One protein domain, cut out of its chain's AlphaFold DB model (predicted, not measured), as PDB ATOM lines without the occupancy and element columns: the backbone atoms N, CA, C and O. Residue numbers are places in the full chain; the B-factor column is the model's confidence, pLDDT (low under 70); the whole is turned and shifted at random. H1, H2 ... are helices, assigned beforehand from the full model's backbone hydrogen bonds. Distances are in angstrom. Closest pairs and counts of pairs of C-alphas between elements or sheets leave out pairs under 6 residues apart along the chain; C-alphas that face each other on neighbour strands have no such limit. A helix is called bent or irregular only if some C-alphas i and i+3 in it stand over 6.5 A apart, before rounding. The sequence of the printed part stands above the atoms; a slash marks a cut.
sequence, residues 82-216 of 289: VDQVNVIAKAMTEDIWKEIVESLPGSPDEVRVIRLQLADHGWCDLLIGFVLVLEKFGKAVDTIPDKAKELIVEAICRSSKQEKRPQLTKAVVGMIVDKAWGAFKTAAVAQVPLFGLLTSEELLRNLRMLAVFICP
ATOM      1  N   VAL A  82      69.648  -7.097  97.792       79.44
ATOM      2  CA  VAL A  82      69.077  -8.402  98.153       79.44
ATOM      3  C   VAL A  82      70.126  -9.505  98.024       79.44
ATOM      4  O   VAL A  82      70.262 -10.327  98.932       79.44
ATOM      5  N   ASP A  83      70.928  -9.494  96.958       78.69
ATOM      6  CA  ASP A  83      72.011 -10.465  96.767       78.69
ATOM      7  C   ASP A  83      73.083 -10.326  97.852       78.69
ATOM      8  O   ASP A  83      73.556 -11.324  98.400       78.69
ATOM      9  N   GLN A  84      73.434  -9.091  98.218       77.94
ATOM     10  CA  GLN A  84      74.399  -8.836  99.288       77.94
ATOM     11  C   GLN A  84      73.907  -9.373 100.642       77.94
ATOM     12  O   GLN A  84      74.653 -10.052 101.351       77.94
ATOM     13  N   VAL A  85      72.648  -9.092 100.991       78.88
ATOM     14  CA  VAL A  85      72.009  -9.562 102.227       78.88
ATOM     15  C   VAL A  85      71.931 -11.090 102.246       78.88
ATOM     16  O   VAL A  85      72.293 -11.699 103.253       78.88
ATOM     17  N   ASN A  86      71.548 -11.717 101.132       79.94
ATOM     18  CA  ASN A  86      71.464 -13.174 101.011       79.94
ATOM     19  C   ASN A  86      72.823 -13.856 101.175       79.94
ATOM     20  O   ASN A  86      72.919 -14.891 101.833       79.94
ATOM     21  N   VAL A  87      73.888 -13.276 100.619       77.25
ATOM     22  CA  VAL A  87      75.247 -13.807 100.777       77.25
ATOM     23  C   VAL A  87      75.686 -13.777 102.239       77.25
ATOM     24  O   VAL A  87      76.217 -14.773 102.734       77.25
ATOM     25  N   ILE A  88      75.437 -12.673 102.948       75.88
ATOM     26  CA  ILE A  88      75.758 -12.563 104.377       75.88
ATOM     27  C   ILE A  88      74.898 -13.541 105.184       75.88
ATOM     28  O   ILE A  88      75.431 -14.267 106.019       75.88
ATOM     29  N   ALA A  89      73.595 -13.616 104.903       81.00
ATOM     30  CA  ALA A  89      72.690 -14.541 105.574       81.00
ATOM     31  C   ALA A  89      73.161 -15.988 105.418       81.00
ATOM     32  O   ALA A  89      73.316 -16.691 106.415       81.00
ATOM     33  N   LYS A  90      73.458 -16.416 104.187       80.50
ATOM     34  CA  LYS A  90      73.939 -17.766 103.888       80.50
ATOM     35  C   LYS A  90      75.235 -18.068 104.630       80.50
ATOM     36  O   LYS A  90      75.315 -19.076 105.327       80.50
ATOM     37  N   ALA A  91      76.205 -17.155 104.536       75.12
ATOM     38  CA  ALA A  91      77.482 -17.282 105.223       75.12
ATOM     39  C   ALA A  91      77.305 -17.410 106.739       75.12
ATOM     40  O   ALA A  91      78.047 -18.155 107.364       75.12
ATOM     41  N   MET A  92      76.323 -16.716 107.324       72.38
ATOM     42  CA  MET A  92      76.097 -16.697 108.768       72.38
ATOM     43  C   MET A  92      75.169 -17.806 109.291       72.38
ATOM     44  O   MET A  92      75.094 -17.991 110.506       72.38
ATOM     45  N   THR A  93      74.462 -18.538 108.422       72.56
ATOM     46  CA  THR A  93      73.387 -19.448 108.855       72.56
ATOM     47  C   THR A  93      73.519 -20.886 108.364       72.56
ATOM     48  O   THR A  93      73.398 -21.779 109.194       72.56
ATOM     49  N   GLU A  94      73.777 -21.165 107.082       71.56
ATOM     50  CA  GLU A  94      73.634 -22.542 106.565       71.56
ATOM     51  C   GLU A  94      74.708 -23.498 107.101       71.56
ATOM     52  O   GLU A  94      74.379 -24.507 107.728       71.56
ATOM     53  N   ASP A  95      75.987 -23.164 106.921       71.19
ATOM     54  CA  ASP A  95      77.085 -24.061 107.311       71.19
ATOM     55  C   ASP A  95      77.433 -23.926 108.802       71.19
ATOM     56  O   ASP A  95      77.672 -24.914 109.501       71.19
ATOM     57  N   ILE A  96      77.366 -22.700 109.332       79.44
ATOM     58  CA  ILE A  96      77.706 -22.410 110.731       79.44
ATOM     59  C   ILE A  96      76.707 -23.055 111.687       79.44
ATOM     60  O   ILE A  96      77.090 -23.524 112.758       79.44
ATOM     61  N   TRP A  97      75.416 -23.072 111.345       79.81
ATOM     62  CA  TRP A  97      74.403 -23.551 112.280       79.81
ATOM     63  C   TRP A  97      74.604 -25.014 112.641       79.81
ATOM     64  O   TRP A  97      74.491 -25.385 113.810       79.81
ATOM     65  N   LYS A  98      74.953 -25.834 111.648       82.44
ATOM     66  CA  LYS A  98      75.270 -27.238 111.875       82.44
ATOM     67  C   LYS A  98      76.459 -27.377 112.827       82.44
ATOM     68  O   LYS A  98      76.343 -28.081 113.826       82.44
ATOM     69  N   GLU A  99      77.542 -26.643 112.580       84.25
ATOM     70  CA  GLU A  99      78.724 -26.670 113.446       84.25
ATOM     71  C   GLU A  99      78.447 -26.183 114.871       84.25
ATOM     72  O   GLU A  99      78.963 -26.761 115.830       84.25
ATOM     73  N   ILE A 100      77.649 -25.119 115.027       84.75
ATOM     74  CA  ILE A 100      77.232 -24.617 116.340       84.75
ATOM     75  C   ILE A 100      76.487 -25.726 117.070       84.75
ATOM     76  O   ILE A 100      76.880 -26.083 118.174       84.75
ATOM     77  N   VAL A 101      75.451 -26.298 116.449       85.44
ATOM     78  CA  VAL A 101      74.604 -27.321 117.076       85.44
ATOM     79  C   VAL A 101      75.406 -28.561 117.466       85.44
ATOM     80  O   VAL A 101      75.195 -29.082 118.556       85.44
ATOM     81  N   GLU A 102      76.340 -29.006 116.624       87.94
ATOM     82  CA  GLU A 102      77.231 -30.136 116.920       87.94
ATOM     83  C   GLU A 102      78.226 -29.837 118.052       87.94
ATOM     84  O   GLU A 102      78.659 -30.753 118.748       87.94
ATOM     85  N   SER A 103      78.574 -28.563 118.259       87.88
ATOM     86  CA  SER A 103      79.500 -28.130 119.313       87.88
ATOM     87  C   SER A 103      78.804 -27.818 120.642       87.88
ATOM     88  O   SER A 103      79.481 -27.700 121.665       87.88
ATOM     89  N   LEU A 104      77.474 -27.654 120.649       87.94
ATOM     90  CA  LEU A 104      76.732 -27.292 121.855       87.94
ATOM     91  C   LEU A 104      76.840 -28.400 122.916       87.94
ATOM     92  O   LEU A 104      76.624 -29.575 122.617       87.94
ATOM     93  N   PRO A 105      77.142 -28.045 124.177       81.44
ATOM     94  CA  PRO A 105      77.243 -29.021 125.246       81.44
ATOM     95  C   PRO A 105      75.855 -29.487 125.700       81.44
ATOM     96  O   PRO A 105      74.881 -28.736 125.645       81.44
ATOM     97  N   GLY A 106      75.800 -30.703 126.244       88.94
ATOM     98  CA  GLY A 106      74.617 -31.238 126.915       88.94
ATOM     99  C   GLY A 106      73.886 -32.326 126.132       88.94
ATOM    100  O   GLY A 106      74.332 -32.825 125.101       88.94
ATOM    101  N   SER A 107      72.759 -32.737 126.692       93.06
ATOM    102  CA  SER A 107      71.822 -33.693 126.115       93.06
ATOM    103  C   SER A 107      71.062 -33.101 124.916       93.06
ATOM    104  O   SER A 107      70.950 -31.878 124.789       93.06
ATOM    105  N   PRO A 108      70.460 -33.940 124.050       92.06
ATOM    106  CA  PRO A 108      69.659 -33.463 122.919       92.06
ATOM    107  C   PRO A 108      68.536 -32.486 123.306       92.06
ATOM    108  O   PRO A 108      68.225 -31.567 122.545       92.06
ATOM    109  N   ASP A 109      67.941 -32.651 124.491       92.94
ATOM    110  CA  ASP A 109      66.911 -31.744 124.997       92.94
ATOM    111  C   ASP A 109      67.476 -30.386 125.424       92.94
ATOM    112  O   ASP A 109      66.888 -29.355 125.099       92.94
ATOM    113  N   GLU A 110      68.633 -30.358 126.087       90.69
ATOM    114  CA  GLU A 110      69.316 -29.107 126.448       90.69
ATOM    115  C   GLU A 110      69.732 -28.332 125.194       90.69
ATOM    116  O   GLU A 110      69.448 -27.137 125.076       90.69
ATOM    117  N   VAL A 111      70.299 -29.029 124.203       92.12
ATOM    118  CA  VAL A 111      70.641 -28.453 122.895       92.12
ATOM    119  C   VAL A 111      69.397 -27.881 122.212       92.12
ATOM    120  O   VAL A 111      69.435 -26.772 121.679       92.12
ATOM    121  N   ARG A 112      68.259 -28.586 122.257       92.44
ATOM    122  CA  ARG A 112      66.989 -28.085 121.710       92.44
ATOM    123  C   ARG A 112      66.542 -26.791 122.394       92.44
ATOM    124  O   ARG A 112      66.113 -25.873 121.698       92.44
ATOM    125  N   VAL A 113      66.664 -26.686 123.718       92.88
ATOM    126  CA  VAL A 113      66.321 -25.456 124.453       92.88
ATOM    127  C   VAL A 113      67.252 -24.305 124.072       92.88
ATOM    128  O   VAL A 113      66.767 -23.208 123.804       92.88
ATOM    129  N   ILE A 114      68.565 -24.543 123.978       91.19
ATOM    130  CA  ILE A 114      69.536 -23.527 123.537       91.19
ATOM    131  C   ILE A 114      69.183 -23.018 122.135       91.19
ATOM    132  O   ILE A 114      69.157 -21.810 121.899       91.19
ATOM    133  N   ARG A 115      68.838 -23.920 121.209       91.00
ATOM    134  CA  ARG A 115      68.426 -23.553 119.845       91.00
ATOM    135  C   ARG A 115      67.177 -22.673 119.830       91.00
ATOM    136  O   ARG A 115      67.135 -21.706 119.073       91.00
ATOM    137  N   LEU A 116      66.182 -22.990 120.658       91.00
ATOM    138  CA  LEU A 116      64.974 -22.170 120.782       91.00
ATOM    139  C   LEU A 116      65.292 -20.784 121.349       91.00
ATOM    140  O   LEU A 116      64.787 -19.797 120.829       91.00
ATOM    141  N   GLN A 117      66.171 -20.691 122.348       91.19
ATOM    142  CA  GLN A 117      66.599 -19.402 122.898       91.19
ATOM    143  C   GLN A 117      67.447 -18.587 121.914       91.19
ATOM    144  O   GLN A 117      67.399 -17.363 121.937       91.19
ATOM    145  N   LEU A 118      68.196 -19.233 121.016       88.12
ATOM    146  CA  LEU A 118      68.873 -18.530 119.924       88.12
ATOM    147  C   LEU A 118      67.895 -17.953 118.902       88.12
ATOM    148  O   LEU A 118      68.085 -16.826 118.447       88.12
ATOM    149  N   ALA A 119      66.845 -18.702 118.562       89.62
ATOM    150  CA  ALA A 119      65.767 -18.209 117.710       89.62
ATOM    151  C   ALA A 119      64.953 -17.091 118.394       89.62
ATOM    152  O   ALA A 119      64.507 -16.159 117.731       89.62
ATOM    153  N   ASP A 120      64.819 -17.142 119.721       90.81
ATOM    154  CA  ASP A 120      64.209 -16.091 120.536       90.81
ATOM    155  C   ASP A 120      65.218 -14.966 120.828       90.81
ATOM    156  O   ASP A 120      65.794 -14.865 121.904       90.81
ATOM    157  N   HIS A 121      65.469 -14.113 119.835       92.25
ATOM    158  CA  HIS A 121      66.354 -12.937 119.882       92.25
ATOM    159  C   HIS A 121      67.880 -13.172 119.932       92.25
ATOM    160  O   HIS A 121      68.636 -12.217 119.748       92.25
ATOM    161  N   GLY A 122      68.376 -14.395 120.155       90.69
ATOM    162  CA  GLY A 122      69.826 -14.656 120.219       90.69
ATOM    163  C   GLY A 122      70.574 -14.291 118.937       90.69
ATOM    164  O   GLY A 122      71.655 -13.705 118.985       90.69
ATOM    165  N   TRP A 123      69.969 -14.562 117.782       91.56
ATOM    166  CA  TRP A 123      70.557 -14.212 116.492       91.56
ATOM    167  C   TRP A 123      70.628 -12.710 116.228       91.56
ATOM    168  O   TRP A 123      71.650 -12.230 115.741       91.56
ATOM    169  N   CYS A 124      69.575 -11.952 116.545       95.00
ATOM    170  CA  CYS A 124      69.634 -10.508 116.350       95.00
ATOM    171  C   CYS A 124      70.645  -9.855 117.302       95.00
ATOM    172  O   CYS A 124      71.369  -8.976 116.853       95.00
ATOM    173  N   ASP A 125      70.806 -10.334 118.544       95.38
ATOM    174  CA  ASP A 125      71.882  -9.840 119.421       95.38
ATOM    175  C   ASP A 125      73.274 -10.138 118.870       95.38
ATOM    176  O   ASP A 125      74.164  -9.292 118.943       95.38
ATOM    177  N   LEU A 126      73.466 -11.328 118.294       94.12
ATOM    178  CA  LEU A 126      74.724 -11.677 117.649       94.12
ATOM    179  C   LEU A 126      75.040 -10.687 116.525       94.12
ATOM    180  O   LEU A 126      76.127 -10.113 116.514       94.12
ATOM    181  N   LEU A 127      74.085 -10.435 115.625       94.25
ATOM    182  CA  LEU A 127      74.261  -9.479 114.530       94.25
ATOM    183  C   LEU A 127      74.526  -8.054 115.025       94.25
ATOM    184  O   LEU A 127      75.411  -7.391 114.485       94.25
ATOM    185  N   ILE A 128      73.831  -7.596 116.070       96.00
ATOM    186  CA  ILE A 128      74.123  -6.295 116.686       96.00
ATOM    187  C   ILE A 128      75.536  -6.271 117.274       96.00
ATOM    188  O   ILE A 128      76.263  -5.301 117.079       96.00
ATOM    189  N   GLY A 129      75.984  -7.348 117.919       94.75
ATOM    190  CA  GLY A 129      77.361  -7.450 118.394       94.75
ATOM    191  C   GLY A 129      78.388  -7.312 117.260       94.75
ATOM    192  O   GLY A 129      79.372  -6.586 117.415       94.75
ATOM    193  N   PHE A 130      78.142  -7.925 116.095       92.25
ATOM    194  CA  PHE A 130      78.967  -7.714 114.897       92.25
ATOM    195  C   PHE A 130      78.952  -6.256 114.429       92.25
ATOM    196  O   PHE A 130      80.019  -5.711 114.143       92.25
ATOM    197  N   VAL A 131      77.778  -5.616 114.375       93.19
ATOM    198  CA  VAL A 131      77.645  -4.190 114.024       93.19
ATOM    199  C   VAL A 131      78.518  -3.334 114.940       93.19
ATOM    200  O   VAL A 131      79.363  -2.597 114.443       93.19
ATOM    201  N   LEU A 132      78.409  -3.503 116.259       92.88
ATOM    202  CA  LEU A 132      79.176  -2.728 117.242       92.88
ATOM    203  C   LEU A 132      80.693  -2.909 117.093       92.88
ATOM    204  O   LEU A 132      81.467  -1.959 117.226       92.88
ATOM    205  N   VAL A 133      81.142  -4.135 116.816       90.88
ATOM    206  CA  VAL A 133      82.561  -4.417 116.570       90.88
ATOM    207  C   VAL A 133      83.041  -3.740 115.289       90.88
ATOM    208  O   VAL A 133      84.094  -3.104 115.292       90.88
ATOM    209  N   LEU A 134      82.279  -3.846 114.203       88.00
ATOM    210  CA  LEU A 134      82.654  -3.270 112.914       88.00
ATOM    211  C   LEU A 134      82.566  -1.740 112.908       88.00
ATOM    212  O   LEU A 134      83.378  -1.098 112.253       88.00
ATOM    213  N   GLU A 135      81.653  -1.136 113.667       88.62
ATOM    214  CA  GLU A 135      81.636   0.314 113.899       88.62
ATOM    215  C   GLU A 135      82.904   0.770 114.628       88.62
ATOM    216  O   GLU A 135      83.500   1.790 114.287       88.62
ATOM    217  N   LYS A 136      83.348  -0.008 115.620       86.88
ATOM    218  CA  LYS A 136      84.505   0.342 116.447       86.88
ATOM    219  C   LYS A 136      85.846   0.137 115.743       86.88
ATOM    220  O   LYS A 136      86.769   0.918 115.963       86.88
ATOM    221  N   PHE A 137      85.982  -0.934 114.967       82.81
ATOM    222  CA  PHE A 137      87.265  -1.353 114.389       82.81
ATOM    223  C   PHE A 137      87.306  -1.283 112.858       82.81
ATOM    224  O   PHE A 137      88.357  -1.502 112.257       82.81
ATOM    225  N   GLY A 138      86.188  -0.962 112.211       75.94
ATOM    226  CA  GLY A 138      86.065  -0.977 110.761       75.94
ATOM    227  C   GLY A 138      86.059  -2.392 110.176       75.94
ATOM    228  O   GLY A 138      85.859  -3.396 110.858       75.94
ATOM    229  N   LYS A 139      86.288  -2.469 108.862       69.25
ATOM    230  CA  LYS A 139      86.195  -3.699 108.058       69.25
ATOM    231  C   LYS A 139      87.434  -4.576 108.008       69.25
ATOM    232  O   LYS A 139      87.415  -5.601 107.333       69.25
ATOM    233  N   ALA A 140      88.520  -4.187 108.660       68.94
ATOM    234  CA  ALA A 140      89.775  -4.921 108.583       68.94
ATOM    235  C   ALA A 140      89.726  -6.169 109.486       68.94
ATOM    236  O   ALA A 140      90.437  -6.238 110.482       68.94
ATOM    237  N   VAL A 141      88.862  -7.138 109.158       65.50
ATOM    238  CA  VAL A 141      88.448  -8.242 110.044       65.50
ATOM    239  C   VAL A 141      89.622  -9.081 110.563       65.50
ATOM    240  O   VAL A 141      89.605  -9.503 111.717       65.50
ATOM    241  N   ASP A 142      90.680  -9.251 109.770       64.38
ATOM    242  CA  ASP A 142      91.897  -9.970 110.185       64.38
ATOM    243  C   ASP A 142      92.773  -9.195 111.175       64.38
ATOM    244  O   ASP A 142      93.605  -9.776 111.866       64.38
ATOM    245  N   THR A 143      92.582  -7.881 111.258       66.62
ATOM    246  CA  THR A 143      93.271  -6.996 112.209       66.62
ATOM    247  C   THR A 143      92.447  -6.738 113.465       66.62
ATOM    248  O   THR A 143      92.939  -6.127 114.415       66.62
ATOM    249  N   ILE A 144      91.192  -7.205 113.486       70.38
ATOM    250  CA  ILE A 144      90.319  -7.060 114.640       70.38
ATOM    251  C   ILE A 144      90.849  -7.981 115.750       70.38
ATOM    252  O   ILE A 144      90.933  -9.197 115.555       70.38
ATOM    253  N   PRO A 145      91.208  -7.428 116.924       71.88
ATOM    254  CA  PRO A 145      91.785  -8.215 118.005       71.88
ATOM    255  C   PRO A 145      90.771  -9.232 118.532       71.88
ATOM    256  O   PRO A 145      89.575  -8.954 118.553       71.88
ATOM    257  N   ASP A 146      91.234 -10.365 119.071       75.25
ATOM    258  CA  ASP A 146      90.347 -11.357 119.706       75.25
ATOM    259  C   ASP A 146      89.481 -10.745 120.821       75.25
ATOM    260  O   ASP A 146      88.346 -11.168 121.040       75.25
ATOM    261  N   LYS A 147      89.957  -9.660 121.448       78.62
ATOM    262  CA  LYS A 147      89.194  -8.850 122.407       78.62
ATOM    263  C   LYS A 147      87.884  -8.289 121.832       78.62
ATOM    264  O   LYS A 147      86.973  -7.971 122.589       78.62
ATOM    265  N   ALA A 148      87.755  -8.167 120.515       83.50
ATOM    266  CA  ALA A 148      86.513  -7.761 119.873       83.50
ATOM    267  C   ALA A 148      85.421  -8.831 119.983       83.50
ATOM    268  O   ALA A 148      84.262  -8.478 120.169       83.50
ATOM    269  N   LYS A 149      85.774 -10.124 119.966       89.38
ATOM    270  CA  LYS A 149      84.803 -11.198 120.220       89.38
ATOM    271  C   LYS A 149      84.211 -11.083 121.619       89.38
ATOM    272  O   LYS A 149      83.015 -11.283 121.798       89.38
ATOM    273  N   GLU A 150      85.012 -10.661 122.597       91.19
ATOM    274  CA  GLU A 150      84.503 -10.390 123.942       91.19
ATOM    275  C   GLU A 150      83.469  -9.257 123.961       91.19
ATOM    276  O   GLU A 150      82.520  -9.341 124.730       91.19
ATOM    277  N   LEU A 151      83.583  -8.243 123.091       90.62
ATOM    278  CA  LEU A 151      82.554  -7.201 122.976       90.62
ATOM    279  C   LEU A 151      81.230  -7.765 122.454       90.62
ATOM    280  O   LEU A 151      80.178  -7.378 122.954       90.62
ATOM    281  N   ILE A 152      81.274  -8.698 121.498       93.50
ATOM    282  CA  ILE A 152      80.075  -9.381 120.987       93.50
ATOM    283  C   ILE A 152      79.436 -10.210 122.105       93.50
ATOM    284  O   ILE A 152      78.238 -10.098 122.353       93.50
ATOM    285  N   VAL A 153      80.238 -11.003 122.824       95.19
ATOM    286  CA  VAL A 153      79.763 -11.800 123.966       95.19
ATOM    287  C   VAL A 153      79.132 -10.902 125.028       95.19
ATOM    288  O   VAL A 153      78.050 -11.199 125.529       95.19
ATOM    289  N   GLU A 154      79.788  -9.795 125.368       93.50
ATOM    290  CA  GLU A 154      79.270  -8.832 126.333       93.50
ATOM    291  C   GLU A 154      77.973  -8.169 125.867       93.50
ATOM    292  O   GLU A 154      77.069  -8.014 126.685       93.50
ATOM    293  N   ALA A 155      77.862  -7.808 124.586       93.25
ATOM    294  CA  ALA A 155      76.642  -7.237 124.022       93.25
ATOM    295  C   ALA A 155      75.466  -8.215 124.158       93.25
ATOM    296  O   ALA A 155      74.430  -7.854 124.709       93.25
ATOM    297  N   ILE A 156      75.658  -9.480 123.774       93.88
ATOM    298  CA  ILE A 156      74.619 -10.514 123.884       93.88
ATOM    299  C   ILE A 156      74.239 -10.756 125.354       93.88
ATOM    300  O   ILE A 156      73.059 -10.814 125.693       93.88
ATOM    301  N   CYS A 157      75.222 -10.867 126.253       93.81
ATOM    302  CA  CYS A 157      74.960 -11.115 127.671       93.81
ATOM    303  C   CYS A 157      74.326  -9.921 128.405       93.81
ATOM    304  O   CYS A 157      73.721 -10.130 129.456       93.81
ATOM    305  N   ARG A 158      74.477  -8.690 127.901       94.06
ATOM    306  CA  ARG A 158      73.832  -7.484 128.452       94.06
ATOM    307  C   ARG A 158      72.513  -7.137 127.762       94.06
ATOM    308  O   ARG A 158      71.871  -6.187 128.193       94.06
ATOM    309  N   SER A 159      72.124  -7.894 126.738       93.94
ATOM    310  CA  SER A 159      70.912  -7.642 125.968       93.94
ATOM    311  C   SER A 159      69.673  -7.542 126.857       93.94
ATOM    312  O   SER A 159      69.463  -8.367 127.754       93.94
ATOM    313  N   SER A 160      68.784  -6.610 126.519       92.88
ATOM    314  CA  SER A 160      67.437  -6.458 127.076       92.88
ATOM    315  C   SER A 160      66.572  -7.724 126.953       92.88
ATOM    316  O   SER A 160      65.505  -7.824 127.566       92.88
ATOM    317  N   LYS A 161      67.004  -8.715 126.160       93.44
ATOM    318  CA  LYS A 161      66.339 -10.016 125.987       93.44
ATOM    319  C   LYS A 161      66.986 -11.156 126.757       93.44
ATOM    320  O   LYS A 161      66.426 -12.252 126.787       93.44
ATOM    321  N   GLN A 162      68.107 -10.918 127.430       90.94
ATOM    322  CA  GLN A 162      68.876 -11.979 128.068       90.94
ATOM    323  C   GLN A 162      68.118 -12.704 129.189       90.94
ATOM    324  O   GLN A 162      68.261 -13.918 129.326       90.94
ATOM    325  N   GLU A 163      67.260 -12.015 129.946       88.62
ATOM    326  CA  GLU A 163      66.476 -12.628 131.034       88.62
ATOM    327  C   GLU A 163      65.563 -13.768 130.555       88.62
ATOM    328  O   GLU A 163      65.284 -14.706 131.300       88.62
ATOM    329  N   LYS A 164      65.134 -13.731 129.287       87.19
ATOM    330  CA  LYS A 164      64.293 -14.769 128.676       87.19
ATOM    331  C   LYS A 164      65.085 -15.994 128.215       87.19
ATOM    332  O   LYS A 164      64.497 -16.989 127.800       87.19
ATOM    333  N   ARG A 165      66.420 -15.939 128.291       88.69
ATOM    334  CA  ARG A 165      67.334 -16.911 127.678       88.69
ATOM    335  C   ARG A 165      68.369 -17.446 128.670       88.69
ATOM    336  O   ARG A 165      69.574 -17.309 128.454       88.69
ATOM    337  N   PRO A 166      67.931 -18.086 129.767       90.31
ATOM    338  CA  PRO A 166      68.835 -18.526 130.826       90.31
ATOM    339  C   PRO A 166      69.882 -19.559 130.377       90.31
ATOM    340  O   PRO A 166      70.909 -19.694 131.036       90.31
ATOM    341  N   GLN A 167      69.653 -20.277 129.271       89.44
ATOM    342  CA  GLN A 167      70.593 -21.274 128.746       89.44
ATOM    343  C   GLN A 167      71.651 -20.669 127.820       89.44
ATOM    344  O   GLN A 167      72.683 -21.298 127.581       89.44
ATOM    345  N   LEU A 168      71.470 -19.425 127.360       87.75
ATOM    346  CA  LEU A 168      72.523 -18.655 126.691       87.75
ATOM    347  C   LEU A 168      73.489 -18.074 127.721       87.75
ATOM    348  O   LEU A 168      73.658 -16.864 127.856       87.75
ATOM    349  N   THR A 169      74.124 -18.966 128.475       91.38
ATOM    350  CA  THR A 169      75.178 -18.608 129.422       91.38
ATOM    351  C   THR A 169      76.362 -17.980 128.690       91.38
ATOM    352  O   THR A 169      76.573 -18.220 127.500       91.38
ATOM    353  N   LYS A 170      77.203 -17.231 129.411       92.94
ATOM    354  CA  LYS A 170      78.408 -16.611 128.836       92.94
ATOM    355  C   LYS A 170      79.301 -17.613 128.087       92.94
ATOM    356  O   LYS A 170      79.871 -17.258 127.063       92.94
ATOM    357  N   ALA A 171      79.408 -18.851 128.573       91.19
ATOM    358  CA  ALA A 171      80.198 -19.898 127.924       91.19
ATOM    359  C   ALA A 171      79.581 -20.347 126.587       91.19
ATOM    360  O   ALA A 171      80.281 -20.423 125.580       91.19
ATOM    361  N   VAL A 172      78.265 -20.585 126.567       91.50
ATOM    362  CA  VAL A 172      77.523 -20.946 125.347       91.50
ATOM    363  C   VAL A 172      77.587 -19.809 124.326       91.50
ATOM    364  O   VAL A 172      77.914 -20.040 123.166       91.50
ATOM    365  N   VAL A 173      77.361 -18.569 124.768       93.88
ATOM    366  CA  VAL A 173      77.483 -17.371 123.924       93.88
ATOM    367  C   VAL A 173      78.900 -17.235 123.367       93.88
ATOM    368  O   VAL A 173      79.051 -17.016 122.171       93.88
ATOM    369  N   GLY A 174      79.934 -17.416 124.193       93.75
ATOM    370  CA  GLY A 174      81.334 -17.376 123.759       93.75
ATOM    371  C   GLY A 174      81.628 -18.342 122.615       93.75
ATOM    372  O   GLY A 174      82.151 -17.929 121.584       93.75
ATOM    373  N   MET A 175      81.201 -19.598 122.751       92.31
ATOM    374  CA  MET A 175      81.349 -20.613 121.705       92.31
ATOM    375  C   MET A 175      80.652 -20.211 120.398       92.31
ATOM    376  O   MET A 175      81.228 -20.334 119.317       92.31
ATOM    377  N   ILE A 176      79.410 -19.732 120.492       91.50
ATOM    378  CA  ILE A 176      78.617 -19.318 119.329       91.50
ATOM    379  C   ILE A 176      79.286 -18.143 118.619       91.50
ATOM    380  O   ILE A 176      79.419 -18.160 117.396       91.50
ATOM    381  N   VAL A 177      79.754 -17.153 119.382       92.62
ATOM    382  CA  VAL A 177      80.494 -16.005 118.854       92.62
ATOM    383  C   VAL A 177      81.784 -16.452 118.180       92.62
ATOM    384  O   VAL A 177      82.066 -15.988 117.080       92.62
ATOM    385  N   ASP A 178      82.551 -17.367 118.775       90.69
ATOM    386  CA  ASP A 178      83.788 -17.873 118.170       90.69
ATOM    387  C   ASP A 178      83.534 -18.539 116.813       90.69
ATOM    388  O   ASP A 178      84.238 -18.254 115.838       90.69
ATOM    389  N   LYS A 179      82.501 -19.383 116.726       89.62
ATOM    390  CA  LYS A 179      82.102 -20.052 115.481       89.62
ATOM    391  C   LYS A 179      81.610 -19.060 114.432       89.62
ATOM    392  O   LYS A 179      82.110 -19.062 113.305       89.62
ATOM    393  N   ALA A 180      80.696 -18.172 114.815       89.00
ATOM    394  CA  ALA A 180      80.165 -17.147 113.927       89.00
ATOM    395  C   ALA A 180      81.268 -16.210 113.417       89.00
ATOM    396  O   ALA A 180      81.323 -15.900 112.229       89.00
ATOM    397  N   TRP A 181      82.186 -15.794 114.292       88.25
ATOM    398  CA  TRP A 181      83.312 -14.934 113.937       88.25
ATOM    399  C   TRP A 181      84.293 -15.630 112.996       88.25
ATOM    400  O   TRP A 181      84.746 -15.031 112.024       88.25
ATOM    401  N   GLY A 182      84.621 -16.899 113.254       85.62
ATOM    402  CA  GLY A 182      85.500 -17.685 112.386       85.62
ATOM    403  C   GLY A 182      84.954 -17.813 110.965       85.62
ATOM    404  O   GLY A 182      85.681 -17.597 109.993       85.62
ATOM    405  N   ALA A 183      83.662 -18.088 110.836       82.56
ATOM    406  CA  ALA A 183      83.010 -18.172 109.539       82.56
ATOM    407  C   ALA A 183      82.848 -16.804 108.866       82.56
ATOM    408  O   ALA A 183      83.094 -16.687 107.670       82.56
ATOM    409  N   PHE A 184      82.541 -15.749 109.625       82.12
ATOM    410  CA  PHE A 184      82.528 -14.381 109.112       82.12
ATOM    411  C   PHE A 184      83.900 -13.968 108.557       82.12
ATOM    412  O   PHE A 184      83.980 -13.449 107.446       82.12
ATOM    413  N   LYS A 185      84.994 -14.275 109.273       80.50
ATOM    414  CA  LYS A 185      86.363 -14.092 108.760       80.50
ATOM    415  C   LYS A 185      86.597 -14.902 107.497       80.50
ATOM    416  O   LYS A 185      87.112 -14.372 106.524       80.50
ATOM    417  N   THR A 186      86.191 -16.166 107.486       79.25
ATOM    418  CA  THR A 186      86.356 -17.029 106.311       79.25
ATOM    419  C   THR A 186      85.626 -16.449 105.100       79.25
ATOM    420  O   THR A 186      86.223 -16.344 104.035       79.25
ATOM    421  N   ALA A 187      84.387 -15.981 105.261       74.88
ATOM    422  CA  ALA A 187      83.623 -15.332 104.197       74.88
ATOM    423  C   ALA A 187      84.268 -14.014 103.725       74.88
ATOM    424  O   ALA A 187      84.283 -13.732 102.525       74.88
ATOM    425  N   ALA A 188      84.836 -13.236 104.651       70.69
ATOM    426  CA  ALA A 188      85.535 -11.991 104.344       70.69
ATOM    427  C   ALA A 188      86.883 -12.214 103.624       70.69
ATOM    428  O   ALA A 188      87.220 -11.454 102.719       70.69
ATOM    429  N   VAL A 189      87.639 -13.256 103.996       66.25
ATOM    430  CA  VAL A 189      89.005 -13.535 103.506       66.25
ATOM    431  C   VAL A 189      89.019 -14.402 102.252       66.25
ATOM    432  O   VAL A 189      89.823 -14.167 101.352       66.25
ATOM    433  N   ALA A 190      88.123 -15.387 102.145       60.66
ATOM    434  CA  ALA A 190      88.086 -16.335 101.029       60.66
ATOM    435  C   ALA A 190      87.587 -15.723  99.706       60.66
ATOM    436  O   ALA A 190      87.318 -16.458  98.761       60.66
ATOM    437  N   GLN A 191      87.461 -14.392  99.628       51.78
ATOM    438  CA  GLN A 191      86.926 -13.666  98.481       51.78
ATOM    439  C   GLN A 191      85.627 -14.290  97.964       51.78
ATOM    440  O   GLN A 191      85.512 -14.594  96.777       51.78
ATOM    441  N   VAL A 192      84.606 -14.430  98.822       54.25
ATOM    442  CA  VAL A 192      83.246 -14.380  98.272       54.25
ATOM    443  C   VAL A 192      83.185 -13.034  97.547       54.25
ATOM    444  O   VAL A 192      83.306 -12.015  98.233       54.25
ATOM    445  N   PRO A 193      83.089 -12.984  96.201       56.38
ATOM    446  CA  PRO A 193      83.403 -11.769  95.447       56.38
ATOM    447  C   PRO A 193      82.614 -10.564  95.955       56.38
ATOM    448  O   PRO A 193      83.142  -9.466  96.042       56.38
ATOM    449  N   LEU A 194      81.386 -10.797  96.420       57.59
ATOM    450  CA  LEU A 194      80.550  -9.788  97.055       57.59
ATOM    451  C   LEU A 194      81.113  -9.201  98.357       57.59
ATOM    452  O   LEU A 194      81.080  -7.986  98.500       57.59
ATOM    453  N   PHE A 195      81.630  -9.998  99.301       59.12
ATOM    454  CA  PHE A 195      82.059  -9.493 100.618       59.12
ATOM    455  C   PHE A 195      83.217  -8.494 100.512       59.12
ATOM    456  O   PHE A 195      83.217  -7.478 101.210       59.12
ATOM    457  N   GLY A 196      84.165  -8.762  99.606       59.84
ATOM    458  CA  GLY A 196      85.283  -7.865  99.303       59.84
ATOM    459  C   GLY A 196      84.884  -6.620  98.503       59.84
ATOM    460  O   GLY A 196      85.606  -5.628  98.532       59.84
ATOM    461  N   LEU A 197      83.731  -6.648  97.823       62.03
ATOM    462  CA  LEU A 197      83.184  -5.508  97.080       62.03
ATOM    463  C   LEU A 197      82.358  -4.561  97.955       62.03
ATOM    464  O   LEU A 197      82.132  -3.419  97.560       62.03
ATOM    465  N   LEU A 198      81.915  -5.003  99.136       65.50
ATOM    466  CA  LEU A 198      81.174  -4.140 100.047       65.50
ATOM    467  C   LEU A 198      82.106  -3.089 100.672       65.50
ATOM    468  O   LEU A 198      83.179  -3.397 101.196       65.50
ATOM    469  N   THR A 199      81.623  -1.863 100.794       76.25
ATOM    470  CA  THR A 199      82.152  -0.799 101.664       76.25
ATOM    471  C   THR A 199      81.756  -1.014 103.128       76.25
ATOM    472  O   THR A 199      80.797  -1.742 103.403       76.25
ATOM    473  N   SER A 200      82.493  -0.418 104.082       78.06
ATOM    474  CA  SER A 200      82.196  -0.467 105.537       78.06
ATOM    475  C   SER A 200      80.720  -0.251 105.828       78.06
ATOM    476  O   SER A 200      80.087  -1.095 106.462       78.06
ATOM    477  N   GLU A 201      80.167   0.786 105.214       83.69
ATOM    478  CA  GLU A 201      78.768   1.167 105.340       83.69
ATOM    479  C   GLU A 201      77.798   0.124 104.783       83.69
ATOM    480  O   GLU A 201      76.810  -0.185 105.438       83.69
ATOM    481  N   GLU A 202      78.073  -0.484 103.624       85.12
ATOM    482  CA  GLU A 202      77.194  -1.527 103.071       85.12
ATOM    483  C   GLU A 202      77.136  -2.774 103.944       85.12
ATOM    484  O   GLU A 202      76.066  -3.344 104.133       85.12
ATOM    485  N   LEU A 203      78.266  -3.206 104.504       85.38
ATOM    486  CA  LEU A 203      78.258  -4.379 105.377       85.38
ATOM    487  C   LEU A 203      77.515  -4.093 106.678       85.38
ATOM    488  O   LEU A 203      76.696  -4.908 107.094       85.38
ATOM    489  N   LEU A 204      77.774  -2.936 107.293       89.38
ATOM    490  CA  LEU A 204      77.043  -2.501 108.479       89.38
ATOM    491  C   LEU A 204      75.546  -2.423 108.184       89.38
ATOM    492  O   LEU A 204      74.743  -2.987 108.919       89.38
ATOM    493  N   ARG A 205      75.164  -1.802 107.067       89.94
ATOM    494  CA  ARG A 205      73.776  -1.723 106.611       89.94
ATOM    495  C   ARG A 205      73.141  -3.099 106.450       89.94
ATOM    496  O   ARG A 205      72.063  -3.325 106.990       89.94
ATOM    497  N   ASN A 206      73.805  -4.027 105.769       88.75
ATOM    498  CA  ASN A 206      73.252  -5.356 105.522       88.75
ATOM    499  C   ASN A 206      73.115  -6.167 106.821       88.75
ATOM    500  O   ASN A 206      72.104  -6.837 107.018       88.75
ATOM    501  N   LEU A 207      74.077  -6.061 107.745       91.62
ATOM    502  CA  LEU A 207      73.976  -6.676 109.074       91.62
ATOM    503  C   LEU A 207      72.806  -6.103 109.879       91.62
ATOM    504  O   LEU A 207      72.072  -6.860 110.514       91.62
ATOM    505  N   ARG A 208      72.590  -4.784 109.816       94.19
ATOM    506  CA  ARG A 208      71.438  -4.128 110.444       94.19
ATOM    507  C   ARG A 208      70.121  -4.602 109.828       94.19
ATOM    508  O   ARG A 208      69.206  -4.944 110.569       94.19
ATOM    509  N   MET A 209      70.029  -4.686 108.498       90.94
ATOM    510  CA  MET A 209      68.834  -5.201 107.810       90.94
ATOM    511  C   MET A 209      68.525  -6.635 108.245       90.94
ATOM    512  O   MET A 209      67.393  -6.933 108.621       90.94
ATOM    513  N   LEU A 210      69.539  -7.505 108.275       91.19
ATOM    514  CA  LEU A 210      69.386  -8.876 108.762       91.19
ATOM    515  C   LEU A 210      68.919  -8.913 110.217       91.19
ATOM    516  O   LEU A 210      67.978  -9.639 110.521       91.19
ATOM    517  N   ALA A 211      69.515  -8.105 111.097       94.25
ATOM    518  CA  ALA A 211      69.126  -8.040 112.504       94.25
ATOM    519  C   ALA A 211      67.651  -7.662 112.676       94.25
ATOM    520  O   ALA A 211      66.974  -8.255 113.514       94.25
ATOM    521  N   VAL A 212      67.143  -6.730 111.865       92.81
ATOM    522  CA  VAL A 212      65.727  -6.343 111.874       92.81
ATOM    523  C   VAL A 212      64.838  -7.483 111.381       92.81
ATOM    524  O   VAL A 212      63.879  -7.825 112.066       92.81
ATOM    525  N   PHE A 213      65.158  -8.099 110.238       90.38
ATOM    526  CA  PHE A 213      64.307  -9.134 109.638       90.38
ATOM    527  C   PHE A 213      64.221 -10.422 110.455       90.38
ATOM    528  O   PHE A 213      63.182 -11.077 110.442       90.38
ATOM    529  N   ILE A 214      65.289 -10.797 111.160       90.50
ATOM    530  CA  ILE A 214      65.292 -12.024 111.967       90.50
ATOM    531  C   ILE A 214      64.827 -11.798 113.406       90.50
ATOM    532  O   ILE A 214      64.611 -12.768 114.133       90.50
ATOM    533  N   CYS A 215      64.722 -10.545 113.856       93.75
ATOM    534  CA  CYS A 215      64.277 -10.250 115.209       93.75
ATOM    535  C   CYS A 215      62.772 -10.551 115.334       93.75
ATOM    536  O   CYS A 215      61.984  -9.942 114.615       93.75
ATOM    537  N   PRO A 216      62.331 -11.414 116.274       91.81
ATOM    538  CA  PRO A 216      60.910 -11.751 116.420       91.81
ATOM    539  C   PRO A 216      60.010 -10.573 116.820       91.81
ATOM    540  O   PRO A 216      58.807 -10.599 116.576       91.81
TER     541      PRO A 216
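This is residues 82 to 216 of the 289 residues of an uncharacterized protein of Amycolatopsis keratiniphila (UniProt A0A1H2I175). Long helix H4 runs between bent helix H1 on one side and the hairpin of H2b and H3 on the other, and H6, side by side with H2b, crosses H1a to close a ring of contacts. H2a, the first arm of bent helix H2, lies at one end near H1b, and little H5 lies at the other end. The printed part has 135 residues with six named helices, H1 to H6 in order, and no named strand: all helix. It is compact, with a radius of gyration of the C-alphas of 14.2 A, and elongated, spanning 41 by 27 by 25 A.

H2, residues 108 to 137, was assigned as one helix by its hydrogen bonds but is bent: C-alphas 120 and 123 are 7.8 A apart, and its arms H2a, 108 to 120, and H2b, 123 to 137, stand at a steep tilt of 62 degrees. H2b touches H3, residues 147 to 158, as a helical hairpin at a steep tilt of 41 degrees, closest at C-alphas Gly 129 and Ile 152, 4.2 A. H2b also touches H6, residues 200 to 214, opposite ways at a shallow tilt of 15 degrees, closest at C-alphas Cys 124 and Ala 211, 4.6 A. H3 touches H4, residues 170 to 189, closest at C-alphas Val 153 and Gly 174, 5.8 A, at a steep tilt of 48 degrees. H1, residues 82 to 103, likewise assigned as one helix by its hydrogen bonds, is bent, with C-alphas 92 and 95 7.6 A apart; its arms are H1a, 82 to 92, and H1b, 95 to 103. H4, with residues 175 to 183 alone, touches H1b at a shallow tilt of 29 degrees, opposite ways, closest at C-alphas Ile 100 and Ile 176, 6.2 A. H6, with residues 206 to 210 alone, touches H1a, about perpendicular at 76 degrees, closest at C-alphas Val 85 and Asn 206, 5.5 A. H5, residues 193 to 197, touches H1a, closest at C-alphas Gln 84 and Leu 194, 6.6 A; it touches H4 only at the corner, closest at C-alphas Ala 188 and Phe 195, 5.7 A. H2a touches no helix; it is close to H1b but not clearly touching, closest at C-alphas Val 101 and Val 111, 7.1 A. The helix packing is mostly crossed, only just: 2 of the 6 touching pairs with a tilt are shallow. Every O i to N i+4 pair is within hydrogen-bond range in H1a, H2a, H2b, H3, H4, H5 and H6; in H1b 4 of 5 are.

H1a begins at C-alpha 82, (69.077, -8.402, 98.153), and measures 15.2 A; H1b measures 12.9 A, H2a 18.4 A, H2b 21.2 A and H3 16.6 A. H4, 27.6 A, begins at C-alpha 170, (78.408, -16.611, 128.836). H5 measures 6.5 A, and H6, 21.5 A, ends at C-alpha 214, (65.292, -12.024, 111.967).

The C-alphas farthest apart, of Ser 107 and Thr 199, are 42.3 A apart. The printed part has no cut; the link from H3 to H4, 11 residues, is long. Mean pLDDT of the printed part is 84.4, with residues 139 to 143 and 189 to 198 under 70.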